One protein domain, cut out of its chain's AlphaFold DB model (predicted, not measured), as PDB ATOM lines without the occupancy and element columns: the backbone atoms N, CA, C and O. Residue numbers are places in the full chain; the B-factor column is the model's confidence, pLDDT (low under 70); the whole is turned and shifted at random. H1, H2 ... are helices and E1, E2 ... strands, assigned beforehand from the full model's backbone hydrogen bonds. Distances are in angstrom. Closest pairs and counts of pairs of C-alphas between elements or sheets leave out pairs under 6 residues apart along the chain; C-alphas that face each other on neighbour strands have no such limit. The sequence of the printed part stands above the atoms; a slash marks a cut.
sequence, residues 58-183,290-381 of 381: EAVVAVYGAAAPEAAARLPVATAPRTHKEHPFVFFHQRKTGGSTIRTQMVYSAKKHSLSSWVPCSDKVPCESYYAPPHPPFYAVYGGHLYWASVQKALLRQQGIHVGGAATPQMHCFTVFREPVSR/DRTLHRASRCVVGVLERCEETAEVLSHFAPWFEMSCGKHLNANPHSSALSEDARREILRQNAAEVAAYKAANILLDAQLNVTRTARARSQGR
ATOM      1  N   GLU A  58     107.923 155.428  80.744       94.25
ATOM      2  CA  GLU A  58     108.428 155.418  82.117       94.25
ATOM      3  C   GLU A  58     107.287 155.387  83.134       94.25
ATOM      4  O   GLU A  58     107.392 154.669  84.126       94.25
ATOM      5  N   ALA A  59     106.181 156.094  82.878       93.25
ATOM      6  CA  ALA A  59     105.001 156.029  83.735       93.25
ATOM      7  C   ALA A  59     104.400 154.614  83.760       93.25
ATOM      8  O   ALA A  59     104.076 154.108  84.834       93.25
ATOM      9  N   VAL A  60     104.323 153.932  82.609       94.12
ATOM     10  CA  VAL A  60     103.888 152.523  82.565       94.12
ATOM     11  C   VAL A  60     104.854 151.643  83.364       94.12
ATOM     12  O   VAL A  60     104.418 150.856  84.200       94.12
ATOM     13  N   VAL A  61     106.170 151.804  83.178       96.56
ATOM     14  CA  VAL A  61     107.180 151.052  83.948       96.56
ATOM     15  C   VAL A  61     107.037 151.294  85.449       96.56
ATOM     16  O   VAL A  61     107.115 150.337  86.215       96.56
ATOM     17  N   ALA A  62     106.793 152.532  85.881       96.31
ATOM     18  CA  ALA A  62     106.604 152.870  87.288       96.31
ATOM     19  C   ALA A  62     105.369 152.179  87.887       96.31
ATOM     20  O   ALA A  62     105.460 151.620  88.979       96.31
ATOM     21  N   VAL A  63     104.247 152.143  87.155       95.44
ATOM     22  CA  VAL A  63     103.028 151.430  87.575       95.44
ATOM     23  C   VAL A  63     103.311 149.942  87.792       95.44
ATOM     24  O   VAL A  63     102.993 149.397  88.850       95.44
ATOM     25  N   TYR A  64     103.959 149.280  86.830       96.12
ATOM     26  CA  TYR A  64     104.305 147.861  86.975       96.12
ATOM     27  C   TYR A  64     105.395 147.616  88.017       96.12
ATOM     28  O   TYR A  64     105.375 146.577  88.672       96.12
ATOM     29  N   GLY A  65     106.310 148.564  88.212       96.19
ATOM     30  CA  GLY A  65     107.321 148.494  89.260       96.19
ATOM     31  C   GLY A  65     106.702 148.530  90.655       96.19
ATOM     32  O   GLY A  65     107.030 147.689  91.490       96.19
ATOM     33  N   ALA A  66     105.746 149.430  90.887       97.06
ATOM     34  CA  ALA A  66     105.008 149.505  92.146       97.06
ATOM     35  C   ALA A  66     104.170 148.238  92.410       97.06
ATOM     36  O   ALA A  66     104.097 147.769  93.543       97.06
ATOM     37  N   ALA A  67     103.577 147.653  91.365       96.56
ATOM     38  CA  ALA A  67     102.767 146.438  91.469       96.56
ATOM     39  C   ALA A  67     103.584 145.126  91.495       96.56
ATOM     40  O   ALA A  67     103.014 144.054  91.727       96.56
ATOM     41  N   ALA A  68     104.899 145.173  91.253       97.62
ATOM     42  CA  ALA A  68     105.731 143.980  91.084       97.62
ATOM     43  C   ALA A  68     105.742 143.036  92.305       97.62
ATOM     44  O   ALA A  68     105.599 141.828  92.089       97.62
ATOM     45  N   PRO A  69     105.843 143.511  93.567       97.94
ATOM     46  CA  PRO A  69     105.802 142.624  94.733       97.94
ATOM     47  C   PRO A  69     104.500 141.820  94.834       97.94
ATOM     48  O   PRO A  69     104.530 140.610  95.059       97.94
ATOM     49  N   GLU A  70     103.353 142.470  94.616       96.69
ATOM     50  CA  GLU A  70     102.043 141.812  94.647       96.69
ATOM     51  C   GLU A  70     101.876 140.846  93.465       96.69
ATOM     52  O   GLU A  70     101.372 139.735  93.624       96.69
ATOM     53  N   ALA A  71     102.317 141.242  92.266       95.50
ATOM     54  CA  ALA A  71     102.311 140.370  91.097       95.50
ATOM     55  C   ALA A  71     103.138 139.095  91.336       95.50
ATOM     56  O   ALA A  71     102.636 137.997  91.097       95.50
ATOM     57  N   ALA A  72     104.351 139.227  91.881       96.38
ATOM     58  CA  ALA A  72     105.219 138.101  92.217       96.38
ATOM     59  C   ALA A  72     104.596 137.175  93.275       96.38
ATOM     60  O   ALA A  72     104.621 135.957  93.114       96.38
ATOM     61  N   ALA A  73     103.989 137.735  94.327       95.44
ATOM     62  CA  ALA A  73     103.337 136.958  95.382       95.44
ATOM     63  C   ALA A  73     102.096 136.182  94.898       95.44
ATOM     64  O   ALA A  73     101.745 135.157  95.483       95.44
ATOM     65  N   ARG A  74     101.431 136.655  93.835       94.38
ATOM     66  CA  ARG A  74     100.269 135.986  93.223       94.38
ATOM     67  C   ARG A  74     100.636 134.856  92.269       94.38
ATOM     68  O   ARG A  74      99.742 134.101  91.880       94.38
ATOM     69  N   LEU A  75     101.897 134.742  91.854       93.69
ATOM     70  CA  LEU A  75     102.294 133.664  90.957       93.69
ATOM     71  C   LEU A  75     102.081 132.308  91.639       93.69
ATOM     72  O   LEU A  75     102.464 132.127  92.798       93.69
ATOM     73  N   PRO A  76     101.478 131.336  90.937       87.69
ATOM     74  CA  PRO A  76     101.255 130.024  91.509       87.69
ATOM     75  C   PRO A  76     102.603 129.347  91.755       87.69
ATOM     76  O   PRO A  76     103.317 128.994  90.819       87.69
ATOM     77  N   VAL A  77     102.939 129.120  93.025       84.75
ATOM     78  CA  VAL A  77     104.043 128.228  93.388       84.75
ATOM     79  C   VAL A  77     103.588 126.809  93.076       84.75
ATOM     80  O   VAL A  77     102.668 126.281  93.712       84.75
ATOM     81  N   ALA A  78     104.168 126.199  92.045       69.50
ATOM     82  CA  ALA A  78     103.798 124.850  91.671       69.50
ATOM     83  C   ALA A  78     104.295 123.846  92.720       69.50
ATOM     84  O   ALA A  78     105.485 123.571  92.821       69.50
ATOM     85  N   THR A  79     103.374 123.239  93.472       65.81
ATOM     86  CA  THR A  79     103.667 121.991  94.193       65.81
ATOM     87  C   THR A  79     103.762 120.875  93.149       65.81
ATOM     88  O   THR A  79     102.836 120.697  92.363       65.81
ATOM     89  N   ALA A  80     104.892 120.181  93.043       55.94
ATOM     90  CA  ALA A  80     105.128 119.243  91.945       55.94
ATOM     91  C   ALA A  80     104.135 118.048  91.922       55.94
ATOM     92  O   ALA A  80     103.785 117.557  92.995       55.94
ATOM     93  N   PRO A  81     103.747 117.534  90.731       55.75
ATOM     94  CA  PRO A  81     103.702 118.215  89.438       55.75
ATOM     95  C   PRO A  81     102.311 118.843  89.208       55.75
ATOM     96  O   PRO A  81     101.328 118.142  88.997       55.75
ATOM     97  N   ARG A  82     102.224 120.182  89.202       70.19
ATOM     98  CA  ARG A  82     100.997 120.917  88.814       70.19
ATOM     99  C   ARG A  82     100.827 121.109  87.301       70.19
ATOM    100  O   ARG A  82      99.755 121.524  86.876       70.19
ATOM    101  N   THR A  83     101.858 120.853  86.493       86.56
ATOM    102  CA  THR A  83     101.790 121.046  85.036       86.56
ATOM    103  C   THR A  83     100.992 119.917  84.399       86.56
ATOM    104  O   THR A  83     101.432 118.770  84.388       86.56
ATOM    105  N   HIS A  84      99.826 120.248  83.851       90.75
ATOM    106  CA  HIS A  84      98.928 119.295  83.204       90.75
ATOM    107  C   HIS A  84      98.249 119.947  81.995       90.75
ATOM    108  O   HIS A  84      98.361 121.149  81.786       90.75
ATOM    109  N   LYS A  85      97.530 119.170  81.184       91.56
ATOM    110  CA  LYS A  85      96.806 119.674  80.012       91.56
ATOM    111  C   LYS A  85      95.816 120.792  80.364       91.56
ATOM    112  O   LYS A  85      95.739 121.745  79.601       91.56
ATOM    113  N   GLU A  86      95.080 120.731  81.479       90.56
ATOM    114  CA  GLU A  86      94.123 121.795  81.855       90.56
ATOM    115  C   GLU A  86      94.799 123.038  82.458       90.56
ATOM    116  O   GLU A  86      94.204 124.115  82.447       90.56
ATOM    117  N   HIS A  87      96.046 122.901  82.929       91.50
ATOM    118  CA  HIS A  87      96.875 123.977  83.483       91.50
ATOM    119  C   HIS A  87      98.288 123.905  82.890       91.50
ATOM    120  O   HIS A  87      99.248 123.537  83.582       91.50
ATOM    121  N   PRO A  88      98.431 124.180  81.584       95.94
ATOM    122  CA  PRO A  88      99.685 123.934  80.905       95.94
ATOM    123  C   PRO A  88     100.736 124.957  81.310       95.94
ATOM    124  O   PRO A  88     100.427 126.085  81.708       95.94
ATOM    125  N   PHE A  89     101.996 124.567  81.152       96.94
ATOM    126  CA  PHE A  89     103.119 125.483  81.224       96.94
ATOM    127  C   PHE A  89     103.460 126.008  79.829       96.94
ATOM    128  O   PHE A  89     103.626 125.226  78.893       96.94
ATOM    129  N   VAL A  90     103.590 127.324  79.689       97.69
ATOM    130  CA  VAL A  90     103.816 127.993  78.407       97.69
ATOM    131  C   VAL A  90     105.067 128.863  78.460       97.69
ATOM    132  O   VAL A  90     105.110 129.872  79.160       97.69
ATOM    133  N   PHE A  91     106.078 128.521  77.663       98.19
ATOM    134  CA  PHE A  91     107.246 129.369  77.448       98.19
ATOM    135  C   PHE A  91     107.052 130.296  76.235       98.19
ATOM    136  O   PHE A  91     107.170 129.881  75.078       98.19
ATOM    137  N   PHE A  92     106.797 131.574  76.508       98.00
ATOM    138  CA  PHE A  92     106.723 132.643  75.515       98.00
ATOM    139  C   PHE A  92     108.133 133.101  75.124       98.00
ATOM    140  O   PHE A  92     108.714 134.009  75.730       98.00
ATOM    141  N   HIS A  93     108.704 132.445  74.114       97.50
ATOM    142  CA  HIS A  93     110.065 132.687  73.646       97.50
ATOM    143  C   HIS A  93     110.133 133.922  72.740       97.50
ATOM    144  O   HIS A  93     109.683 133.915  71.593       97.50
ATOM    145  N   GLN A  94     110.799 134.958  73.234       96.94
ATOM    146  CA  GLN A  94     111.181 136.129  72.452       96.94
ATOM    147  C   GLN A  94     112.402 135.809  71.581       96.94
ATOM    148  O   GLN A  94     113.361 135.177  72.026       96.94
ATOM    149  N   ARG A  95     112.418 136.232  70.315       95.25
ATOM    150  CA  ARG A  95     113.567 135.969  69.437       95.25
ATOM    151  C   ARG A  95     114.858 136.532  70.024       95.25
ATOM    152  O   ARG A  95     114.945 137.691  70.411       95.25
ATOM    153  N   LYS A  96     115.896 135.690  69.990       95.19
ATOM    154  CA  LYS A  96     117.267 136.008  70.422       95.19
ATOM    155  C   LYS A  96     117.436 136.248  71.919       95.19
ATOM    156  O   LYS A  96     118.433 136.852  72.300       95.19
ATOM    157  N   THR A  97     116.572 135.676  72.754       96.06
ATOM    158  CA  THR A  97     116.714 135.686  74.223       96.06
ATOM    159  C   THR A  97     117.188 134.337  74.787       96.06
ATOM    160  O   THR A  97     116.824 133.929  75.879       96.06
ATOM    161  N   GLY A  98     118.004 133.600  74.018       94.31
ATOM    162  CA  GLY A  98     118.559 132.303  74.441       94.31
ATOM    163  C   GLY A  98     117.586 131.120  74.356       94.31
ATOM    164  O   GLY A  98     117.941 130.004  74.730       94.31
ATOM    165  N   GLY A  99     116.379 131.305  73.814       94.25
ATOM    166  CA  GLY A  99     115.348 130.277  73.921       94.25
ATOM    167  C   GLY A  99     115.528 129.029  73.056       94.25
ATOM    168  O   GLY A  99     114.759 128.091  73.218       94.25
ATOM    169  N   SER A 100     116.535 128.937  72.179       93.19
ATOM    170  CA  SER A 100     116.911 127.631  71.604       93.19
ATOM    171  C   SER A 100     117.386 126.670  72.696       93.19
ATOM    172  O   SER A 100     116.879 125.556  72.774       93.19
ATOM    173  N   THR A 101     118.280 127.124  73.580       94.00
ATOM    174  CA  THR A 101     118.775 126.333  74.716       94.00
ATOM    175  C   THR A 101     117.644 126.006  75.690       94.00
ATOM    176  O   THR A 101     117.463 124.846  76.053       94.00
ATOM    177  N   ILE A 102     116.828 127.007  76.041       96.00
ATOM    178  CA  ILE A 102     115.700 126.845  76.972       96.00
ATOM    179  C   ILE A 102     114.675 125.847  76.422       96.00
ATOM    180  O   ILE A 102     114.244 124.958  77.147       96.00
ATOM    181  N   ARG A 103     114.319 125.921  75.129       95.88
ATOM    182  CA  ARG A 103     113.407 124.947  74.503       95.88
ATOM    183  C   ARG A 103     113.952 123.522  74.569       95.88
ATOM    184  O   ARG A 103     113.190 122.613  74.883       95.88
ATOM    185  N   THR A 104     115.247 123.316  74.320       95.44
ATOM    186  CA  THR A 104     115.872 121.990  74.449       95.44
ATOM    187  C   THR A 104     115.791 121.462  75.884       95.44
ATOM    188  O   THR A 104     115.379 120.321  76.083       95.44
ATOM    189  N   GLN A 105     116.126 122.288  76.880       96.19
ATOM    190  CA  GLN A 105     116.032 121.918  78.300       96.19
ATOM    191  C   GLN A 105     114.585 121.629  78.724       96.19
ATOM    192  O   GLN A 105     114.327 120.693  79.479       96.19
ATOM    193  N   MET A 106     113.625 122.383  78.190       96.38
ATOM    194  CA  MET A 106     112.202 122.204  78.462       96.38
ATOM    195  C   MET A 106     111.665 120.891  77.875       96.38
ATOM    196  O   MET A 106     110.944 120.178  78.564       96.38
ATOM    197  N   VAL A 107     112.045 120.526  76.643       96.62
ATOM    198  CA  VAL A 107     111.693 119.219  76.045       96.62
ATOM    199  C   VAL A 107     112.317 118.074  76.840       96.62
ATOM    200  O   VAL A 107     111.652 117.073  77.098       96.62
ATOM    201  N   TYR A 108     113.578 118.220  77.251       96.69
ATOM    202  CA  TYR A 108     114.246 117.235  78.101       96.69
ATOM    203  C   TYR A 108     113.508 117.049  79.436       96.69
ATOM    204  O   TYR A 108     113.168 115.923  79.797       96.69
ATOM    205  N   SER A 109     113.182 118.150  80.118       96.19
ATOM    206  CA  SER A 109     112.443 118.140  81.387       96.19
ATOM    207  C   SER A 109     111.044 117.537  81.223       96.19
ATOM    208  O   SER A 109     110.635 116.691  82.012       96.19
ATOM    209  N   ALA A 110     110.325 117.892  80.153       95.81
ATOM    210  CA  ALA A 110     109.011 117.326  79.861       95.81
ATOM    211  C   ALA A 110     109.079 115.800  79.686       95.81
ATOM    212  O   ALA A 110     108.297 115.084  80.305       95.81
ATOM    213  N   LYS A 111     110.060 115.290  78.924       95.69
ATOM    214  CA  LYS A 111     110.279 113.843  78.746       95.69
ATOM    215  C   LYS A 111     110.626 113.150  80.063       95.69
ATOM    216  O   LYS A 111     110.051 112.108  80.360       95.69
ATOM    217  N   LYS A 112     111.511 113.745  80.871       95.50
ATOM    218  CA  LYS A 112     111.896 113.233  82.198       95.50
ATOM    219  C   LYS A 112     110.699 113.096  83.146       95.50
ATOM    220  O   LYS A 112     110.656 112.161  83.938       95.50
ATOM    221  N   HIS A 113     109.729 114.001  83.041       94.44
ATOM    222  CA  HIS A 113     108.520 114.016  83.866       94.44
ATOM    223  C   HIS A 113     107.280 113.425  83.171       94.44
ATOM    224  O   HIS A 113     106.168 113.615  83.657       94.44
ATOM    225  N   SER A 114     107.444 112.714  82.047       94.56
ATOM    226  CA  SER A 114     106.341 112.110  81.279       94.56
ATOM    227  C   SER A 114     105.227 113.098  80.889       94.56
ATOM    228  O   SER A 114     104.054 112.735  80.797       94.56
ATOM    229  N   LEU A 115     105.581 114.363  80.647       94.12
ATOM    230  CA  LEU A 115     104.665 115.421  80.226       94.12
ATOM    231  C   LEU A 115     104.601 115.495  78.696       94.12
ATOM    232  O   LEU A 115     105.629 115.495  78.017       94.12
ATOM    233  N   SER A 116     103.396 115.630  78.136       95.50
ATOM    234  CA  SER A 116     103.248 115.905  76.705       95.50
ATOM    235  C   SER A 116     103.693 117.335  76.388       95.50
ATOM    236  O   SER A 116     103.288 118.285  77.062       95.50
ATOM    237  N   SER A 117     104.494 117.504  75.336       96.38
ATOM    238  CA  SER A 117     105.038 118.807  74.950       96.38
ATOM    239  C   SER A 117     104.829 119.130  73.476       96.38
ATOM    240  O   SER A 117     105.008 118.266  72.619       96.38
ATOM    241  N   TRP A 118     104.531 120.393  73.183       96.75
ATOM    242  CA  TRP A 118     104.542 120.965  71.842       96.75
ATOM    243  C   TRP A 118     105.537 122.126  71.798       96.75
ATOM    244  O   TRP A 118     105.316 123.195  72.372       96.75
ATOM    245  N   VAL A 119     106.684 121.890  71.162       96.81
ATOM    246  CA  VAL A 119     107.818 122.820  71.151       96.81
ATOM    247  C   VAL A 119     108.373 122.897  69.728       96.81
ATOM    248  O   VAL A 119     108.987 121.933  69.272       96.81
ATOM    249  N   PRO A 120     108.185 124.014  69.000       93.69
ATOM    250  CA  PRO A 120     108.762 124.231  67.676       93.69
ATOM    251  C   PRO A 120     110.255 123.908  67.617       93.69
ATOM    252  O   PRO A 120     111.003 124.280  68.525       93.69
ATOM    253  N   CYS A 121     110.680 123.270  66.520       91.19
ATOM    254  CA  CYS A 121     111.999 122.649  66.316       91.19
ATOM    255  C   CYS A 121     112.253 121.346  67.092       91.19
ATOM    256  O   CYS A 121     113.398 120.898  67.162       91.19
ATOM    257  N   SER A 122     111.242 120.741  67.708       91.50
ATOM    258  CA  SER A 122     111.356 119.460  68.416       91.50
ATOM    259  C   SER A 122     110.197 118.547  68.042       91.50
ATOM    260  O   SER A 122     109.148 119.029  67.631       91.50
ATOM    261  N   ASP A 123     110.407 117.230  68.133       83.00
ATOM    262  CA  ASP A 123     109.369 116.201  67.962       83.00
ATOM    263  C   ASP A 123     108.450 116.432  66.734       83.00
ATOM    264  O   ASP A 123     107.229 116.323  66.812       83.00
ATOM    265  N   LYS A 124     109.061 116.754  65.578       86.75
ATOM    266  CA  LYS A 124     108.411 117.034  64.274       86.75
ATOM    267  C   LYS A 124     107.584 118.328  64.198       86.75
ATOM    268  O   LYS A 124     106.927 118.564  63.186       86.75
ATOM    269  N   VAL A 125     107.643 119.202  65.201       87.44
ATOM    270  CA  VAL A 125     107.011 120.528  65.140       87.44
ATOM    271  C   VAL A 125     107.882 121.486  64.308       87.44
ATOM    272  O   VAL A 125     109.073 121.640  64.617       87.44
ATOM    273  N   PRO A 126     107.332 122.166  63.279       88.44
ATOM    274  CA  PRO A 126     108.075 123.140  62.482       88.44
ATOM    275  C   PRO A 126     108.714 124.233  63.342       88.44
ATOM    276  O   PRO A 126     108.169 124.633  64.363       88.44
ATOM    277  N   CYS A 127     109.882 124.731  62.936       84.38
ATOM    278  CA  CYS A 127     110.631 125.722  63.715       84.38
ATOM    279  C   CYS A 127     109.978 127.108  63.781       84.38
ATOM    280  O   CYS A 127     110.080 127.781  64.805       84.38
ATOM    281  N   GLU A 128     109.335 127.519  62.689       82.38
ATOM    282  CA  GLU A 128     108.715 128.837  62.516       82.38
ATOM    283  C   GLU A 128     107.210 128.720  62.794       82.38
ATOM    284  O   GLU A 128     106.370 128.840  61.906       82.38
ATOM    285  N   SER A 129     106.857 128.365  64.031       88.81
ATOM    286  CA  SER A 129     105.461 128.259  64.464       88.81
ATOM    287  C   SER A 129     105.158 129.291  65.542       88.81
ATOM    288  O   SER A 129     105.706 129.239  66.644       88.81
ATOM    289  N   TYR A 130     104.258 130.210  65.195       93.19
ATOM    290  CA  TYR A 130     103.811 131.320  66.042       93.19
ATOM    291  C   TYR A 130     102.434 131.085  66.675       93.19
ATOM    292  O   TYR A 130     101.985 131.857  67.525       93.19
ATOM    293  N   TYR A 131     101.771 129.999  66.279       95.00
ATOM    294  CA  TYR A 131     100.427 129.656  66.714       95.00
ATOM    295  C   TYR A 131     100.438 128.336  67.470       95.00
ATOM    296  O   TYR A 131     100.996 127.347  66.997       95.00
ATOM    297  N   ALA A 132      99.809 128.325  68.643       94.25
ATOM    298  CA  ALA A 132      99.558 127.089  69.371       94.25
ATOM    299  C   ALA A 132      98.559 126.212  68.589       94.25
ATOM    300  O   ALA A 132      97.653 126.759  67.946       94.25
ATOM    301  N   PRO A 133      98.687 124.872  68.640       93.12
ATOM    302  CA  PRO A 133      97.787 123.968  67.937       93.12
ATOM    303  C   PRO A 133      96.342 124.188  68.420       93.12
ATOM    304  O   PRO A 133      96.074 124.090  69.618       93.12
ATOM    305  N   PRO A 134      95.398 124.513  67.515       88.81
ATOM    306  CA  PRO A 134      94.036 124.881  67.900       88.81
ATOM    307  C   PRO A 134      93.128 123.679  68.194       88.81
ATOM    308  O   PRO A 134      91.974 123.882  68.576       88.81
ATOM    309  N   HIS A 135      93.624 122.459  67.976       89.44
ATOM    310  CA  HIS A 135      92.887 121.201  68.060       89.44
ATOM    311  C   HIS A 135      93.708 120.148  68.816       89.44
ATOM    312  O   HIS A 135      94.930 120.299  68.916       89.44
ATOM    313  N   PRO A 136      93.057 119.085  69.327       87.88
ATOM    314  CA  PRO A 136      93.740 117.963  69.954       87.88
ATOM    315  C   PRO A 136      94.856 117.355  69.076       87.88
ATOM    316  O   PRO A 136      94.750 117.385  67.848       87.88
ATOM    317  N   PRO A 137      95.884 116.739  69.690       91.81
ATOM    318  CA  PRO A 137      96.041 116.562  71.133       91.81
ATOM    319  C   PRO A 137      96.426 117.868  71.844       91.81
ATOM    320  O   PRO A 137      97.134 118.707  71.299       91.81
ATOM    321  N   PHE A 138      95.961 118.033  73.083       93.12
ATOM    322  CA  PHE A 138      96.410 119.115  73.960       93.12
ATOM    323  C   PHE A 138      97.654 118.696  74.746       93.12
ATOM    324  O   PHE A 138      97.844 117.514  75.064       93.12
ATOM    325  N   TYR A 139      98.501 119.670  75.061       95.50
ATOM    326  CA  TYR A 139      99.826 119.440  75.625       95.50
ATOM    327  C   TYR A 139      99.921 120.019  77.034       95.50
ATOM    328  O   TYR A 139      99.275 121.011  77.349       95.50
ATOM    329  N   ALA A 140     100.716 119.391  77.896       95.81
ATOM    330  CA  ALA A 140     101.011 119.931  79.220       95.81
ATOM    331  C   ALA A 140     102.070 121.047  79.148       95.81
ATOM    332  O   ALA A 140     102.104 121.928  80.003       95.81
ATOM    333  N   VAL A 141     102.924 121.024  78.120       97.06
ATOM    334  CA  VAL A 141     104.007 121.991  77.919       97.06
ATOM    335  C   VAL A 141     103.939 122.575  76.513       97.06
ATOM    336  O   VAL A 141     103.956 121.846  75.523       97.06
ATOM    337  N   TYR A 142     103.933 123.898  76.418       97.62
ATOM    338  CA  TYR A 142     104.082 124.644  75.175       97.62
ATOM    339  C   TYR A 142     105.327 125.515  75.271       97.62
ATOM    340  O   TYR A 142     105.611 126.085  76.324       97.62
ATOM    341  N   GLY A 143     106.051 125.709  74.176       96.81
ATOM    342  CA  GLY A 143     107.036 126.784  74.176       96.81
ATOM    343  C   GLY A 143     107.645 127.071  72.832       96.81
ATOM    344  O   GLY A 143     108.006 126.160  72.107       96.81
ATOM    345  N   GLY A 144     107.780 128.347  72.503       96.00
ATOM    346  CA  GLY A 144     108.164 128.797  71.173       96.00
ATOM    347  C   GLY A 144     107.847 130.269  70.984       96.00
ATOM    348  O   GLY A 144     107.506 130.960  71.944       96.00
ATOM    349  N   HIS A 145     107.953 130.745  69.748       95.81
ATOM    350  CA  HIS A 145     107.638 132.125  69.371       95.81
ATOM    351  C   HIS A 145     106.123 132.362  69.323       95.81
ATOM    352  O   HIS A 145     105.595 132.888  68.356       95.81
ATOM    353  N   LEU A 146     105.398 131.900  70.338       96.19
ATOM    354  CA  LEU A 146     103.946 131.855  70.328       96.19
ATOM    355  C   LEU A 146     103.364 133.217  70.673       96.19
ATOM    356  O   LEU A 146     103.702 133.780  71.710       96.19
ATOM    357  N   TYR A 147     102.434 133.710  69.861       96.69
ATOM    358  CA  TYR A 147     101.663 134.888  70.241       96.69
ATOM    359  C   TYR A 147     100.766 134.559  71.432       96.69
ATOM    360  O   TYR A 147     100.034 133.562  71.405       96.69
ATOM    361  N   TRP A 148     100.760 135.425  72.448       96.31
ATOM    362  CA  TRP A 148      99.895 135.279  73.621       96.31
ATOM    363  C   TRP A 148      98.440 135.009  73.237       96.31
ATOM    364  O   TRP A 148      97.841 134.035  73.692       96.31
ATOM    365  N   ALA A 149      97.890 135.829  72.334       94.44
ATOM    366  CA  ALA A 149      96.515 135.695  71.863       94.44
ATOM    367  C   ALA A 149      96.242 134.325  71.217       94.44
ATOM    368  O   ALA A 149      95.158 133.764  71.383       94.44
ATOM    369  N   SER A 150      97.228 133.746  70.519       94.88
ATOM    370  CA  SER A 150      97.084 132.411  69.937       94.88
ATOM    371  C   SER A 150      97.029 131.324  71.003       94.88
ATOM    372  O   SER A 150      96.209 130.415  70.874       94.88
ATOM    373  N   VAL A 151      97.890 131.391  72.022       95.50
ATOM    374  CA  VAL A 151      97.876 130.425  73.131       95.50
ATOM    375  C   VAL A 151      96.559 130.539  73.884       95.50
ATOM    376  O   VAL A 151      95.862 129.543  74.053       95.50
ATOM    377  N   GLN A 152      96.163 131.759  74.249       94.88
ATOM    378  CA  GLN A 152      94.903 132.020  74.934       94.88
ATOM    379  C   GLN A 152      93.710 131.432  74.167       94.88
ATOM    380  O   GLN A 152      92.883 130.731  74.748       94.88
ATOM    381  N   LYS A 153      93.649 131.649  72.848       93.88
ATOM    382  CA  LYS A 153      92.606 131.084  71.984       93.88
ATOM    383  C   LYS A 153      92.603 129.551  71.984       93.88
ATOM    384  O   LYS A 153      91.526 128.958  72.026       93.88
ATOM    385  N   ALA A 154      93.772 128.914  71.922       93.94
ATOM    386  CA  ALA A 154      93.886 127.456  71.944       93.94
ATOM    387  C   ALA A 154      93.415 126.867  73.286       93.94
ATOM    388  O   ALA A 154      92.631 125.920  73.294       93.94
ATOM    389  N   LEU A 155      93.809 127.477  74.408       94.56
ATOM    390  CA  LEU A 155      93.432 127.007  75.745       94.56
ATOM    391  C   LEU A 155      91.944 127.216  76.055       94.56
ATOM    392  O   LEU A 155      91.313 126.342  76.642       94.56
ATOM    393  N   LEU A 156      91.345 128.326  75.614       93.31
ATOM    394  CA  LEU A 156      89.897 128.523  75.750       93.31
ATOM    395  C   LEU A 156      89.110 127.468  74.959       93.31
ATOM    396  O   LEU A 156      88.159 126.892  75.481       93.31
ATOM    397  N   ARG A 157      89.549 127.150  73.732       91.12
ATOM    398  CA  ARG A 157      88.945 126.079  72.921       91.12
ATOM    399  C   ARG A 157      89.064 124.715  73.587       91.12
ATOM    400  O   ARG A 157      88.094 123.967  73.590       91.12
ATOM    401  N   GLN A 158      90.219 124.412  74.174       90.62
ATOM    402  CA  GLN A 158      90.423 123.191  74.950       90.62
ATOM    403  C   GLN A 158      89.431 123.062  76.110       90.62
ATOM    404  O   GLN A 158      88.964 121.967  76.403       90.62
ATOM    405  N   GLN A 159      89.088 124.180  76.747       89.75
ATOM    406  CA  GLN A 159      88.135 124.233  77.856       89.75
ATOM    407  C   GLN A 159      86.667 124.260  77.393       89.75
ATOM    408  O   GLN A 159      85.770 124.377  78.225       89.75
ATOM    409  N   GLY A 160      86.402 124.180  76.082       90.62
ATOM    410  CA  GLY A 160      85.054 124.311  75.518       90.62
ATOM    411  C   GLY A 160      84.468 125.722  75.650       90.62
ATOM    412  O   GLY A 160      83.261 125.900  75.519       90.62
ATOM    413  N   ILE A 161      85.302 126.732  75.920       90.19
ATOM    414  CA  ILE A 161      84.880 128.121  76.111       90.19
ATOM    415  C   ILE A 161      84.919 128.852  74.767       90.19
ATOM    416  O   ILE A 161      85.925 128.834  74.050       90.19
ATOM    417  N   HIS A 162      83.822 129.535  74.428       87.75
ATOM    418  CA  HIS A 162      83.742 130.326  73.204       87.75
ATOM    419  C   HIS A 162      84.714 131.515  73.242       87.75
ATOM    420  O   HIS A 162      84.806 132.256  74.225       87.75
ATOM    421  N   VAL A 163      85.439 131.708  72.140       81.69
ATOM    422  CA  VAL A 163      86.432 132.773  71.981       81.69
ATOM    423  C   VAL A 163      85.681 134.079  71.720       81.69
ATOM    424  O   VAL A 163      85.327 134.375  70.585       81.69
ATOM    425  N   GLY A 164      85.393 134.825  72.782       77.38
ATOM    426  CA  GLY A 164      84.627 136.075  72.724       77.38
ATOM    427  C   GLY A 164      84.251 136.636  74.098       77.38
ATOM    428  O   GLY A 164      83.966 137.822  74.215       77.38
ATOM    429  N   GLY A 165      84.292 135.810  75.149       75.25
ATOM    430  CA  GLY A 165      84.115 136.265  76.529       75.25
ATOM    431  C   GLY A 165      85.396 136.820  77.164       75.25
ATOM    432  O   GLY A 165      86.504 136.546  76.707       75.25
ATOM    433  N   ALA A 166      85.247 137.520  78.294       80.31
ATOM    434  CA  ALA A 166      86.347 138.030  79.128       80.31
ATOM    435  C   ALA A 166      87.140 136.930  79.878       80.31
ATOM    436  O   ALA A 166      87.935 137.218  80.774       80.31
ATOM    437  N   ALA A 167      86.918 135.655  79.543       87.25
ATOM    438  CA  ALA A 167      87.579 134.534  80.189       87.25
ATOM    439  C   ALA A 167      89.078 134.533  79.859       87.25
ATOM    440  O   ALA A 167      89.484 134.574  78.694       87.25
ATOM    441  N   THR A 168      89.909 134.441  80.898       87.62
ATOM    442  CA  THR A 168      91.339 134.180  80.733       87.62
ATOM    443  C   THR A 168      91.620 132.729  81.112       87.62
ATOM    444  O   THR A 168      91.316 132.349  82.245       87.62
ATOM    445  N   PRO A 169      92.192 131.912  80.212       90.44
ATOM    446  CA  PRO A 169      92.528 130.539  80.541       90.44
ATOM    447  C   PRO A 169      93.608 130.517  81.621       90.44
ATOM    448  O   PRO A 169      94.483 131.386  81.680       90.44
ATOM    449  N   GLN A 170      93.543 129.508  82.481       90.50
ATOM    450  CA  GLN A 170      94.580 129.265  83.471       90.50
ATOM    451  C   GLN A 170      95.776 128.588  82.798       90.50
ATOM    452  O   GLN A 170      95.631 127.552  82.158       90.50
ATOM    453  N   MET A 171      96.955 129.181  82.951       94.56
ATOM    454  CA  MET A 171      98.227 128.610  82.516       94.56
ATOM    455  C   MET A 171      99.337 129.095  83.441       94.56
ATOM    456  O   MET A 171      99.270 130.207  83.968       94.56
ATOM    457  N   HIS A 172     100.367 128.278  83.609       95.44
ATOM    458  CA  HIS A 172     101.648 128.746  84.119       95.44
ATOM    459  C   HIS A 172     102.461 129.234  82.929       95.44
ATOM    460  O   HIS A 172     102.422 128.622  81.864       95.44
ATOM    461  N   CYS A 173     103.195 130.330  83.067       97.62
ATOM    462  CA  CYS A 173     103.986 130.826  81.953       97.62
ATOM    463  C   CYS A 173     105.356 131.323  82.371       97.62
ATOM    464  O   CYS A 173     105.593 131.690  83.521       97.62
ATOM    465  N   PHE A 174     106.251 131.315  81.393       98.31
ATOM    466  CA  PHE A 174     107.621 131.778  81.500       98.31
ATOM    467  C   PHE A 174     107.964 132.598  80.261       98.31
ATOM    468  O   PHE A 174     107.553 132.267  79.148       98.31
ATOM    469  N   THR A 175     108.730 133.667  80.428       98.56
ATOM    470  CA  THR A 175     109.314 134.415  79.313       98.56
ATOM    471  C   THR A 175     110.683 134.935  79.719       98.56
ATOM    472  O   THR A 175     110.934 135.162  80.900       98.56
ATOM    473  N   VAL A 176     111.573 135.118  78.747       98.50
ATOM    474  CA  VAL A 176     112.924 135.636  78.985       98.50
ATOM    475  C   VAL A 176     113.144 136.873  78.142       98.50
ATOM    476  O   VAL A 176     113.009 136.821  76.917       98.50
ATOM    477  N   PHE A 177     113.514 137.955  78.818       98.44
ATOM    478  CA  PHE A 177     113.940 139.214  78.228       98.44
ATOM    479  C   PHE A 177     115.462 139.240  78.058       98.44
ATOM    480  O   PHE A 177     116.192 138.463  78.672       98.44
ATOM    481  N   ARG A 178     115.946 140.134  77.200       97.44
ATOM    482  CA  ARG A 178     117.370 140.361  76.935       97.44
ATOM    483  C   ARG A 178     117.607 141.852  76.753       97.44
ATOM    484  O   ARG A 178     116.689 142.542  76.309       97.44
ATOM    485  N   GLU A 179     118.819 142.318  77.037       97.50
ATOM    486  CA  GLU A 179     119.223 143.695  76.765       97.50
ATOM    487  C   GLU A 179     118.900 144.075  75.295       97.50
ATOM    488  O   GLU A 179     119.323 143.361  74.370       97.50
ATOM    489  N   PRO A 180     118.121 145.152  75.056       97.50
ATOM    490  CA  PRO A 180     117.548 145.444  73.741       97.50
ATOM    491  C   PRO A 180     118.570 145.618  72.616       97.50
ATOM    492  O   PRO A 180     118.371 145.067  71.532       97.50
ATOM    493  N   VAL A 181     119.688 146.319  72.844       96.81
ATOM    494  CA  VAL A 181     120.712 146.527  71.803       96.81
ATOM    495  C   VAL A 181     121.296 145.187  71.367       96.81
ATOM    496  O   VAL A 181     121.341 144.868  70.178       96.81
ATOM    497  N   SER A 182     121.676 144.361  72.336       95.69
ATOM    498  CA  SER A 182     122.228 143.029  72.119       95.69
ATOM    499  C   SER A 182     121.227 142.096  71.437       95.69
ATOM    500  O   SER A 182     121.611 141.293  70.576       95.69
ATOM    501  N   ARG A 183     119.935 142.192  71.780       96.56
ATOM    502  CA  ARG A 183     118.877 141.399  71.142       96.56
ATOM    503  C   ARG A 183     118.649 141.824  69.692       96.56
ATOM    504  O   ARG A 183     118.650 140.952  68.819       96.56
ATOM    505  N   ASP A 290     101.591 148.425  77.913       95.50
ATOM    506  CA  ASP A 290     100.770 148.081  79.075       95.50
ATOM    507  C   ASP A 290     100.265 146.634  78.998       95.50
ATOM    508  O   ASP A 290     100.512 145.842  79.904       95.50
ATOM    509  N   ARG A 291      99.663 146.225  77.871       95.69
ATOM    510  CA  ARG A 291      99.219 144.830  77.683       95.69
ATOM    511  C   ARG A 291     100.372 143.831  77.755       95.69
ATOM    512  O   ARG A 291     100.206 142.749  78.321       95.69
ATOM    513  N   THR A 292     101.531 144.175  77.192       97.75
ATOM    514  CA  THR A 292     102.746 143.354  77.283       97.75
ATOM    515  C   THR A 292     103.176 143.152  78.730       97.75
ATOM    516  O   THR A 292     103.435 142.016  79.125       97.75
ATOM    517  N   LEU A 293     103.218 144.220  79.528       97.88
ATOM    518  CA  LEU A 293     103.637 144.158  80.926       97.88
ATOM    519  C   LEU A 293     102.599 143.491  81.824       97.88
ATOM    520  O   LEU A 293     102.981 142.670  82.654       97.88
ATOM    521  N   HIS A 294     101.306 143.717  81.581       96.31
ATOM    522  CA  HIS A 294     100.216 142.997  82.242       96.31
ATOM    523  C   HIS A 294     100.353 141.479  82.091       96.31
ATOM    524  O   HIS A 294     100.110 140.711  83.017       96.31
ATOM    525  N   ARG A 295     100.727 141.020  80.894       97.00
ATOM    526  CA  ARG A 295     100.890 139.591  80.611       97.00
ATOM    527  C   ARG A 295     102.211 139.058  81.150       97.00
ATOM    528  O   ARG A 295     102.222 137.972  81.724       97.00
ATOM    529  N   ALA A 296     103.293 139.830  81.047       98.06
ATOM    530  CA  ALA A 296     104.581 139.477  81.641       98.06
ATOM    531  C   ALA A 296     104.490 139.326  83.169       98.06
ATOM    532  O   ALA A 296     105.027 138.363  83.709       98.06
ATOM    533  N   SER A 297     103.753 140.202  83.863       97.62
ATOM    534  CA  SER A 297     103.586 140.152  85.324       97.62
ATOM    535  C   SER A 297     102.793 138.938  85.821       97.62
ATOM    536  O   SER A 297     102.712 138.707  87.024       97.62
ATOM    537  N   ARG A 298     102.187 138.167  84.910       96.62
ATOM    538  CA  ARG A 298     101.477 136.909  85.193       96.62
ATOM    539  C   ARG A 298     102.327 135.670  84.909       96.62
ATOM    540  O   ARG A 298     101.844 134.554  85.086       96.62
ATOM    541  N   CYS A 299     103.563 135.865  84.463       98.00
ATOM    542  CA  CYS A 299     104.522 134.809  84.196       98.00
ATOM    543  C   CYS A 299     105.691 134.878  85.177       98.00
ATOM    544  O   CYS A 299     106.007 135.927  85.738       98.00
ATOM    545  N   VAL A 300     106.403 133.763  85.296       98.12
ATOM    546  CA  VAL A 300     107.804 133.805  85.710       98.12
ATOM    547  C   VAL A 300     108.573 134.603  84.655       98.12
ATOM    548  O   VAL A 300     108.441 134.343  83.453       98.12
ATOM    549  N   VAL A 301     109.350 135.590  85.084       98.56
ATOM    550  CA  VAL A 301     110.124 136.455  84.190       98.56
ATOM    551  C   VAL A 301     111.598 136.150  84.381       98.56
ATOM    552  O   VAL A 301     112.112 136.208  85.489       98.56
ATOM    553  N   GLY A 302     112.279 135.828  83.286       98.50
ATOM    554  CA  GLY A 302     113.727 135.700  83.237       98.50
ATOM    555  C   GLY A 302     114.388 136.864  82.511       98.50
ATOM    556  O   GLY A 302     113.784 137.515  81.654       98.50
ATOM    557  N   VAL A 303     115.667 137.070  82.805       98.44
ATOM    558  CA  VAL A 303     116.551 137.999  82.095       98.44
ATOM    559  C   VAL A 303     117.789 137.216  81.675       98.44
ATOM    560  O   VAL A 303     118.438 136.592  82.512       98.44
ATOM    561  N   LEU A 304     118.106 137.209  80.378       96.56
ATOM    562  CA  LEU A 304     119.157 136.354  79.817       96.56
ATOM    563  C   LEU A 304     120.524 136.609  80.470       96.56
ATOM    564  O   LEU A 304     121.274 135.668  80.716       96.56
ATOM    565  N   GLU A 305     120.827 137.872  80.755       96.38
ATOM    566  CA  GLU A 305     122.050 138.332  81.415       96.38
ATOM    567  C   GLU A 305     122.114 137.938  82.902       96.38
ATOM    568  O   GLU A 305     123.186 137.944  83.498       96.38
ATOM    569  N   ARG A 306     120.976 137.560  83.493       97.69
ATOM    570  CA  ARG A 306     120.806 137.163  84.898       97.69
ATOM    571  C   ARG A 306     120.372 135.700  84.981       97.69
ATOM    572  O   ARG A 306     119.369 135.357  85.609       97.69
ATOM    573  N   CYS A 307     121.088 134.829  84.268       96.88
ATOM    574  CA  CYS A 307     120.664 133.444  84.079       96.88
ATOM    575  C   CYS A 307     120.523 132.677  85.404       96.88
ATOM    576  O   CYS A 307     119.500 132.032  85.607       96.88
ATOM    577  N   GLU A 308     121.501 132.766  86.311       97.62
ATOM    578  CA  GLU A 308     121.469 132.013  87.579       97.62
ATOM    579  C   GLU A 308     120.285 132.429  88.460       97.62
ATOM    580  O   GLU A 308     119.580 131.594  89.015       97.62
ATOM    581  N   GLU A 309     120.003 133.729  88.520       98.31
ATOM    582  CA  GLU A 309     118.837 134.265  89.222       98.31
ATOM    583  C   GLU A 309     117.523 133.850  88.545       98.31
ATOM    584  O   GLU A 309     116.556 133.492  89.215       98.31
ATOM    585  N   THR A 310     117.502 133.828  87.209       98.25
ATOM    586  CA  THR A 310     116.371 133.296  86.439       98.25
ATOM    587  C   THR A 310     116.131 131.819  86.771       98.25
ATOM    588  O   THR A 310     114.987 131.420  86.978       98.25
ATOM    589  N   ALA A 311     117.189 131.009  86.858       97.81
ATOM    590  CA  ALA A 311     117.103 129.599  87.221       97.81
ATOM    591  C   ALA A 311     116.645 129.405  88.678       97.81
ATOM    592  O   ALA A 311     115.801 128.547  88.936       97.81
ATOM    593  N   GLU A 312     117.125 130.233  89.617       97.62
ATOM    594  CA  GLU A 312     116.683 130.241  91.021       97.62
ATOM    595  C   GLU A 312     115.165 130.462  91.109       97.62
ATOM    596  O   GLU A 312     114.452 129.636  91.682       97.62
ATOM    597  N   VAL A 313     114.645 131.516  90.476       97.88
ATOM    598  CA  VAL A 313     113.201 131.801  90.444       97.88
ATOM    599  C   VAL A 313     112.424 130.667  89.778       97.88
ATOM    600  O   VAL A 313     111.409 130.205  90.304       97.88
ATOM    601  N   LEU A 314     112.900 130.176  88.635       96.69
ATOM    602  CA  LEU A 314     112.207 129.131  87.890       96.69
ATOM    603  C   LEU A 314     112.132 127.815  88.670       96.69
ATOM    604  O   LEU A 314     111.077 127.189  88.678       96.69
ATOM    605  N   SER A 315     113.187 127.437  89.396       95.88
ATOM    606  CA  SER A 315     113.178 126.255  90.269       95.88
ATOM    607  C   SER A 315     112.148 126.353  91.399       95.88
ATOM    608  O   SER A 315     111.635 125.335  91.857       95.88
ATOM    609  N   HIS A 316     111.807 127.572  91.824       95.50
ATOM    610  CA  HIS A 316     110.796 127.805  92.847       95.50
ATOM    611  C   HIS A 316     109.376 127.724  92.278       95.50
ATOM    612  O   HIS A 316     108.525 127.022  92.820       95.50
ATOM    613  N   PHE A 317     109.109 128.432  91.178       95.62
ATOM    614  CA  PHE A 317     107.759 128.522  90.611       95.62
ATOM    615  C   PHE A 317     107.404 127.359  89.671       95.62
ATOM    616  O   PHE A 317     106.225 127.056  89.490       95.62
ATOM    617  N   ALA A 318     108.394 126.683  89.088       95.56
ATOM    618  CA  ALA A 318     108.236 125.575  88.150       95.56
ATOM    619  C   ALA A 318     109.297 124.473  88.392       95.56
ATOM    620  O   ALA A 318     110.105 124.198  87.507       95.56
ATOM    621  N   PRO A 319     109.272 123.778  89.547       94.94
ATOM    622  CA  PRO A 319     110.325 122.842  89.967       94.94
ATOM    623  C   PRO A 319     110.508 121.610  89.065       94.94
ATOM    624  O   PRO A 319     111.488 120.890  89.207       94.94
ATOM    625  N   TRP A 320     109.577 121.342  88.145       94.81
ATOM    626  CA  TRP A 320     109.720 120.284  87.137       94.81
ATOM    627  C   TRP A 320     110.653 120.690  85.984       94.81
ATOM    628  O   TRP A 320     111.086 119.832  85.218       94.81
ATOM    629  N   PHE A 321     110.905 121.992  85.802       95.62
ATOM    630  CA  PHE A 321     111.708 122.509  84.706       95.62
ATOM    631  C   PHE A 321     113.147 122.765  85.168       95.62
ATOM    632  O   PHE A 321     113.437 123.726  85.878       95.62
ATOM    633  N   GLU A 322     114.065 121.917  84.706       94.50
ATOM    634  CA  GLU A 322     115.493 122.018  85.000       94.50
ATOM    635  C   GLU A 322     116.182 122.956  84.001       94.50
ATOM    636  O   GLU A 322     116.566 122.559  82.896       94.50
ATOM    637  N   MET A 323     116.332 124.222  84.391       95.31
ATOM    638  CA  MET A 323     117.095 125.208  83.628       95.31
ATOM    639  C   MET A 323     118.568 125.197  84.048       95.31
ATOM    640  O   MET A 323     118.881 125.208  85.236       95.31
ATOM    641  N   SER A 324     119.479 125.209  83.072       94.88
ATOM    642  CA  SER A 324     120.920 125.317  83.329       94.88
ATOM    643  C   SER A 324     121.564 126.467  82.563       94.88
ATOM    644  O   SER A 324     121.310 126.671  81.371       94.88
ATOM    645  N   CYS A 325     122.443 127.194  83.251       93.88
ATOM    646  CA  CYS A 325     123.107 128.406  82.770       93.88
ATOM    647  C   CYS A 325     124.462 128.143  82.111       93.88
ATOM    648  O   CYS A 325     125.404 128.920  82.241       93.88
ATOM    649  N   GLY A 326     124.564 127.026  81.385       86.50
ATOM    650  CA  GLY A 326     125.798 126.622  80.713       86.50
ATOM    651  C   GLY A 326     126.388 127.711  79.805       86.50
ATOM    652  O   GLY A 326     125.709 128.657  79.405       86.50
ATOM    653  N   LYS A 327     127.671 127.548  79.443       78.38
ATOM    654  CA  LYS A 327     128.422 128.516  78.622       78.38
ATOM    655  C   LYS A 327     127.600 128.979  77.417       78.38
ATOM    656  O   LYS A 327     127.111 128.155  76.644       78.38
ATOM    657  N   HIS A 328     127.484 130.295  77.237       71.31
ATOM    658  CA  HIS A 328     126.754 130.900  76.126       71.31
ATOM    659  C   HIS A 328     127.361 130.476  74.776       71.31
ATOM    660  O   HIS A 328     128.301 131.090  74.282       71.31
ATOM    661  N   LEU A 329     126.792 129.441  74.150       63.44
ATOM    662  CA  LEU A 329     127.272 128.882  72.875       63.44
ATOM    663  C   LEU A 329     127.105 129.831  71.674       63.44
ATOM    664  O   LEU A 329     127.545 129.510  70.579       63.44
ATOM    665  N   ASN A 330     126.467 130.990  71.867       65.25
ATOM    666  CA  ASN A 330     126.169 131.964  70.817       65.25
ATOM    667  C   ASN A 330     126.413 133.402  71.299       65.25
ATOM    668  O   ASN A 330     125.570 134.280  71.086       65.25
ATOM    669  N   ALA A 331     127.529 133.648  71.989       65.31
ATOM    670  CA  ALA A 331     127.991 135.012  72.221       65.31
ATOM    671  C   ALA A 331     128.336 135.632  70.859       65.31
ATOM    672  O   ALA A 331     129.439 135.466  70.351       65.31
ATOM    673  N   ASN A 332     127.353 136.264  70.213       65.31
ATOM    674  CA  ASN A 332     127.577 136.970  68.960       65.31
ATOM    675  C   ASN A 332     128.533 138.136  69.249       65.31
ATOM    676  O   ASN A 332     128.126 139.052  69.965       65.31
ATOM    677  N   PRO A 333     129.753 138.152  68.683       64.06
ATOM    678  CA  PRO A 333     130.721 139.224  68.920       64.06
ATOM    679  C   PRO A 333     130.286 140.563  68.301       64.06
ATOM    680  O   PRO A 333     130.927 141.581  68.503       64.06
ATOM    681  N   HIS A 334     129.188 140.581  67.541       66.00
ATOM    682  CA  HIS A 334     128.764 141.731  66.748       66.00
ATOM    683  C   HIS A 334     128.230 142.916  67.573       66.00
ATOM    684  O   HIS A 334     128.216 144.032  67.067       66.00
ATOM    685  N   SER A 335     127.797 142.726  68.827       66.88
ATOM    686  CA  SER A 335     127.251 143.843  69.619       66.88
ATOM    687  C   SER A 335     128.318 144.819  70.124       66.88
ATOM    688  O   SER A 335     128.005 145.993  70.312       66.88
ATOM    689  N   SER A 336     129.566 144.378  70.311       71.69
ATOM    690  CA  SER A 336     130.663 145.243  70.770       71.69
ATOM    691  C   SER A 336     131.236 146.145  69.673       71.69
ATOM    692  O   SER A 336     132.017 147.040  69.978       71.69
ATOM    693  N   ALA A 337     130.846 145.941  68.411       86.31
ATOM    694  CA  ALA A 337     131.335 146.708  67.265       86.31
ATOM    695  C   ALA A 337     130.431 147.895  66.868       86.31
ATOM    696  O   ALA A 337     130.729 148.593  65.903       86.31
ATOM    697  N   LEU A 338     129.310 148.120  67.565       91.81
ATOM    698  CA  LEU A 338     128.374 149.195  67.230       91.81
ATOM    699  C   LEU A 338     128.892 150.559  67.703       91.81
ATOM    700  O   LEU A 338     129.277 150.706  68.860       91.81
ATOM    701  N   SER A 339     128.821 151.572  66.835       94.12
ATOM    702  CA  SER A 339     129.067 152.962  67.230       94.12
ATOM    703  C   SER A 339     128.005 153.457  68.221       94.12
ATOM    704  O   SER A 339     126.870 152.977  68.229       94.12
ATOM    705  N   GLU A 340     128.336 154.457  69.038       95.00
ATOM    706  CA  GLU A 340     127.380 155.022  70.002       95.00
ATOM    707  C   GLU A 340     126.137 155.627  69.331       95.00
ATOM    708  O   GLU A 340     125.030 155.504  69.855       95.00
ATOM    709  N   ASP A 341     126.279 156.204  68.135       94.31
ATOM    710  CA  ASP A 341     125.144 156.660  67.325       94.31
ATOM    711  C   ASP A 341     124.224 155.509  66.907       94.31
ATOM    712  O   ASP A 341     123.000 155.621  67.008       94.31
ATOM    713  N   ALA A 342     124.799 154.378  66.489       94.25
ATOM    714  CA  ALA A 342     124.029 153.192  66.139       94.25
ATOM    715  C   ALA A 342     123.284 152.627  67.354       94.25
ATOM    716  O   ALA A 342     122.099 152.297  67.261       94.25
ATOM    717  N   ARG A 343     123.953 152.562  68.512       95.75
ATOM    718  CA  ARG A 343     123.342 152.109  69.773       95.75
ATOM    719  C   ARG A 343     122.187 153.022  70.181       95.75
ATOM    720  O   ARG A 343     121.114 152.517  70.509       95.75
ATOM    721  N   ARG A 344     122.359 154.347  70.090       95.94
ATOM    722  CA  ARG A 344     121.287 155.323  70.349       95.94
ATOM    723  C   ARG A 344     120.094 155.146  69.416       95.94
ATOM    724  O   ARG A 344     118.963 155.153  69.893       95.94
ATOM    725  N   GLU A 345     120.319 154.959  68.118       95.88
ATOM    726  CA  GLU A 345     119.217 154.780  67.164       95.88
ATOM    727  C   GLU A 345     118.475 153.450  67.387       95.88
ATOM    728  O   GLU A 345     117.244 153.432  67.345       95.88
ATOM    729  N   ILE A 346     119.187 152.360  67.715       96.25
ATOM    730  CA  ILE A 346     118.564 151.086  68.114       96.25
ATOM    731  C   ILE A 346     117.681 151.289  69.346       96.25
ATOM    732  O   ILE A 346     116.522 150.875  69.332       96.25
ATOM    733  N   LEU A 347     118.201 151.941  70.392       96.25
ATOM    734  CA  LEU A 347     117.450 152.220  71.618       96.25
ATOM    735  C   LEU A 347     116.222 153.095  71.345       96.25
ATOM    736  O   LEU A 347     115.151 152.805  71.871       96.25
ATOM    737  N   ARG A 348     116.343 154.118  70.488       95.12
ATOM    738  CA  ARG A 348     115.230 154.998  70.100       95.12
ATOM    739  C   ARG A 348     114.091 154.211  69.446       95.12
ATOM    740  O   ARG A 348     112.955 154.299  69.901       95.12
ATOM    741  N   GLN A 349     114.401 153.395  68.436       95.56
ATOM    742  CA  GLN A 349     113.417 152.566  67.719       95.56
ATOM    743  C   GLN A 349     112.923 151.341  68.497       95.56
ATOM    744  O   GLN A 349     112.099 150.570  68.006       95.56
ATOM    745  N   ASN A 350     113.462 151.120  69.693       96.94
ATOM    746  CA  ASN A 350     113.078 150.036  70.586       96.94
ATOM    747  C   ASN A 350     112.740 150.575  71.978       96.94
ATOM    748  O   ASN A 350     112.828 149.842  72.958       96.94
ATOM    749  N   ALA A 351     112.337 151.846  72.092       96.19
ATOM    750  CA  ALA A 351     112.107 152.488  73.386       96.19
ATOM    751  C   ALA A 351     111.062 151.743  74.239       96.19
ATOM    752  O   ALA A 351     111.241 151.577  75.446       96.19
ATOM    753  N   ALA A 352     110.011 151.206  73.613       96.12
ATOM    754  CA  ALA A 352     109.008 150.394  74.298       96.12
ATOM    755  C   ALA A 352     109.572 149.050  74.784       96.12
ATOM    756  O   ALA A 352     109.232 148.583  75.867       96.12
ATOM    757  N   GLU A 353     110.482 148.440  74.028       98.00
ATOM    758  CA  GLU A 353     111.204 147.251  74.476       98.00
ATOM    759  C   GLU A 353     112.212 147.563  75.592       98.00
ATOM    760  O   GLU A 353     112.332 146.775  76.526       98.00
ATOM    761  N   VAL A 354     112.878 148.721  75.561       98.19
ATOM    762  CA  VAL A 354     113.727 149.202  76.665       98.19
ATOM    763  C   VAL A 354     112.906 149.353  77.942       98.19
ATOM    764  O   VAL A 354     113.323 148.887  79.004       98.19
ATOM    765  N   ALA A 355     111.722 149.955  77.847       97.88
ATOM    766  CA  ALA A 355     110.784 150.048  78.958       97.88
ATOM    767  C   ALA A 355     110.356 148.653  79.450       97.88
ATOM    768  O   ALA A 355     110.409 148.377  80.650       97.88
ATOM    769  N   ALA A 356     110.034 147.736  78.531       98.38
ATOM    770  CA  ALA A 356     109.675 146.367  78.882       98.38
ATOM    771  C   ALA A 356     110.816 145.611  79.586       98.38
ATOM    772  O   ALA A 356     110.578 144.920  80.573       98.38
ATOM    773  N   TYR A 357     112.060 145.784  79.132       98.62
ATOM    774  CA  TYR A 357     113.255 145.198  79.741       98.62
ATOM    775  C   TYR A 357     113.518 145.735  81.157       98.62
ATOM    776  O   TYR A 357     113.851 144.964  82.061       98.62
ATOM    777  N   LYS A 358     113.326 147.044  81.384       98.44
ATOM    778  CA  LYS A 358     113.416 147.647  82.727       98.44
ATOM    779  C   LYS A 358     112.375 147.046  83.675       98.44
ATOM    780  O   LYS A 358     112.730 146.586  84.756       98.44
ATOM    781  N   ALA A 359     111.112 146.990  83.248       98.31
ATOM    782  CA  ALA A 359     110.042 146.383  84.038       98.31
ATOM    783  C   ALA A 359     110.285 144.885  84.298       98.31
ATOM    784  O   ALA A 359     110.042 144.411  85.402       98.31
ATOM    785  N   ALA A 360     110.821 144.146  83.322       98.56
ATOM    786  CA  ALA A 360     111.171 142.737  83.482       98.56
ATOM    787  C   ALA A 360     112.229 142.502  84.572       98.56
ATOM    788  O   ALA A 360     112.101 141.555  85.342       98.56
ATOM    789  N   ASN A 361     113.237 143.375  84.680       98.69
ATOM    790  CA  ASN A 361     114.220 143.302  85.766       98.69
ATOM    791  C   ASN A 361     113.574 143.535  87.138       98.69
ATOM    792  O   ASN A 361     113.817 142.754  88.053       98.69
ATOM    793  N   ILE A 362     112.694 144.536  87.257       98.62
ATOM    794  CA  ILE A 362     111.963 144.808  88.506       98.62
ATOM    795  C   ILE A 362     111.069 143.615  88.895       98.62
ATOM    796  O   ILE A 362     111.023 143.219  90.060       98.62
ATOM    797  N   LEU A 363     110.380 143.008  87.921       98.50
ATOM    798  CA  LEU A 363     109.570 141.806  88.143       98.50
ATOM    799  C   LEU A 363     110.425 140.616  88.597       98.50
ATOM    800  O   LEU A 363     110.030 139.919  89.532       98.50
ATOM    801  N   LEU A 364     111.592 140.395  87.983       98.56
ATOM    802  CA  LEU A 364     112.528 139.346  88.395       98.56
ATOM    803  C   LEU A 364     113.015 139.565  89.838       98.56
ATOM    804  O   LEU A 364     113.008 138.621  90.623       98.56
ATOM    805  N   ASP A 365     113.365 140.796  90.219       98.62
ATOM    806  CA  ASP A 365     113.792 141.124  91.589       98.62
ATOM    807  C   ASP A 365     112.695 140.831  92.621       98.62
ATOM    808  O   ASP A 365     112.954 140.230  93.670       98.62
ATOM    809  N   ALA A 366     111.448 141.184  92.306       98.31
ATOM    810  CA  ALA A 366     110.303 140.862  93.151       98.31
ATOM    811  C   ALA A 366     110.097 139.341  93.291       98.31
ATOM    812  O   ALA A 366     109.855 138.846  94.394       98.31
ATOM    813  N   GLN A 367     110.238 138.588  92.196       98.25
ATOM    814  CA  GLN A 367     110.132 137.125  92.193       98.25
ATOM    815  C   GLN A 367     111.260 136.463  93.001       98.25
ATOM    816  O   GLN A 367     110.987 135.573  93.807       98.25
ATOM    817  N   LEU A 368     112.502 136.945  92.875       98.38
ATOM    818  CA  LEU A 368     113.642 136.497  93.684       98.38
ATOM    819  C   LEU A 368     113.400 136.701  95.177       98.38
ATOM    820  O   LEU A 368     113.712 135.818  95.978       98.38
ATOM    821  N   ASN A 369     112.835 137.846  95.566       98.12
ATOM    822  CA  ASN A 369     112.528 138.119  96.965       98.12
ATOM    823  C   ASN A 369     111.525 137.103  97.538       98.12
ATOM    824  O   ASN A 369     111.734 136.576  98.636       98.12
ATOM    825  N   VAL A 370     110.472 136.770  96.779       96.88
ATOM    826  CA  VAL A 370     109.503 135.723  97.151       96.88
ATOM    827  C   VAL A 370     110.204 134.370  97.302       96.88
ATOM    828  O   VAL A 370     110.091 133.737  98.356       96.88
ATOM    829  N   THR A 371     110.987 133.960  96.300       96.75
ATOM    830  CA  THR A 371     111.741 132.697  96.302       96.75
ATOM    831  C   THR A 371     112.677 132.582  97.508       96.75
ATOM    832  O   THR A 371     112.661 131.580  98.229       96.75
ATOM    833  N   ARG A 372     113.481 133.617  97.774       97.44
ATOM    834  CA  ARG A 372     114.471 133.621  98.862       97.44
ATOM    835  C   ARG A 372     113.812 133.652 100.238       97.44
ATOM    836  O   ARG A 372     114.256 132.934 101.134       97.44
ATOM    837  N   THR A 373     112.716 134.398 100.393       96.81
ATOM    838  CA  THR A 373     111.915 134.403 101.628       96.81
ATOM    839  C   THR A 373     111.330 133.020 101.915       96.81
ATOM    840  O   THR A 373     111.386 132.548 103.052       96.81
ATOM    841  N   ALA A 374     110.803 132.338 100.894       95.25
ATOM    842  CA  ALA A 374     110.291 130.978 101.039       95.25
ATOM    843  C   ALA A 374     111.395 129.995 101.470       95.25
ATOM    844  O   ALA A 374     111.181 129.208 102.392       95.25
ATOM    845  N   ARG A 375     112.595 130.094 100.876       95.75
ATOM    846  CA  ARG A 375     113.755 129.259 101.238       95.75
ATOM    847  C   ARG A 375     114.229 129.493 102.674       95.75
ATOM    848  O   ARG A 375     114.478 128.529 103.395       95.75
ATOM    849  N   ALA A 376     114.322 130.749 103.111       96.56
ATOM    850  CA  ALA A 376     114.720 131.077 104.481       96.56
ATOM    851  C   ALA A 376     113.749 130.468 105.510       96.56
ATOM    852  O   ALA A 376     114.172 129.879 106.501       96.56
ATOM    853  N   ARG A 377     112.437 130.520 105.231       95.75
ATOM    854  CA  ARG A 377     111.407 129.902 106.086       95.75
ATOM    855  C   ARG A 377     111.509 128.378 106.154       95.75
ATOM    856  O   ARG A 377     111.163 127.816 107.187       95.75
ATOM    857  N   SER A 378     111.953 127.715 105.084       94.06
ATOM    858  CA  SER A 378     112.151 126.259 105.085       94.06
ATOM    859  C   SER A 378     113.421 125.802 105.803       94.06
ATOM    860  O   SER A 378     113.489 124.642 106.175       94.06
ATOM    861  N   GLN A 379     114.415 126.680 105.983       94.44
ATOM    862  CA  GLN A 379     115.681 126.357 106.661       94.44
ATOM    863  C   GLN A 379     115.647 126.619 108.173       94.44
ATOM    864  O   GLN A 379     116.441 126.047 108.908       94.44
ATOM    865  N   GLY A 380     114.762 127.507 108.637       90.12
ATOM    866  CA  GLY A 380     114.572 127.806 110.062       90.12
ATOM    867  C   GLY A 380     113.573 126.890 110.781       90.12
ATOM    868  O   GLY A 380     113.173 127.204 111.898       90.12
ATOM    869  N   ARG A 381     113.121 125.819 110.125       60.78
ATOM    870  CA  ARG A 381     112.297 124.741 110.682       60.78
ATOM    871  C   ARG A 381     113.109 123.462 110.640       60.78
ATOM    872  O   ARG A 381     112.932 122.656 111.573       60.78
TER     873      ARG A 381
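This is residues 58 to 183 and 290 to 381 of the 381 residues of the protein "Hypothetical protein" of Emiliania huxleyi (UniProt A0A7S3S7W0). A small sheet of four parallel strands makes the core, with H2 and H6 over one face and the long helix H9 running past its E4 edge, H1 packed on H9. Residues 376 to 381 stick out at the end of H9, while near its beginning H8, H7 and the loop of residues 318 to 332 make a wide arc. The printed part has 218 residues with nine named helices and four named strands, in the order H1 E1 H2 E2 H3 E3 H4 H5 E4 H6 H7 H8 H9; the sheet's order is E2 E1 E3 E4, the class mixed. It is compact, with a radius of gyration of the C-alphas of 17.6 A and spans of 51 by 48 by 39 A.

E1, residues 89 to 92, and E3, residues 172 to 177, are inner strands; E2, residues 141 to 144, and E4, residues 300 to 303, are edge strands. Within hydrogen-bond range are N 142 and O 89, 2.8 A, N 90 and O 172, 2.8 A, and N 177 and O 302, 2.9 A. H2, residues 99 to 112, lies over E2 and E1 at a height over the sheet of 9.4 A; E1, H2 and E2 form a strand-helix-strand unit, parallel neighbours with a helix between, its crossover right-handed. H3, residues 148 to 158, only grazes the sheet, with its residues 148 to 151; E2, H3 and E3 form a split strand-helix-strand unit, with E1 between the two strands in the sheet, and its crossover is right-handed. H6, residues 304 to 317, lies over E4 on the same face as H2. H9, residues 351 to 379, is the hub, only just at the sheet's level with a height of 3.8 A. It touches H1, residues 58 to 74, at C-alphas 367 and 72, 5.0 A, and, with residues 364 to 371 alone, H6 at C-alphas 368 and 313, 5.7 A. H5, residues 290 to 296, and H4, residues 180 to 183, touch H9 too, H4 only just, with 3 pairs of C-alphas within 8 A. H8, residues 340 to 348, touches H4; H7, residues 333 to 337, is close to H4 but not clearly touching. Every O i to N i+4 pair is within hydrogen-bond range in H2, H3, H5, H8 and H9, but 11 of 13 in H1, 8 of 10 in H6 and 0 of 1 in H7, with 0 of 2 O i to N i+3 pairs; H4 is too short.

H1, 23.8 A long, begins at C-alpha 58 (108.428, 155.418, 82.117). H9, 42.5 A, ends at C-alpha 379 (115.681, 126.357, 106.661).

Residues 184 to 289 are not printed, a gap of 20.9 A between C-alphas 183 and 290. The links H1 to E1, H2 to E2, H3 to E3 and H6 to H7 are long. pLDDT is under 70 at residues 78 to 81, 329 to 335 and 381.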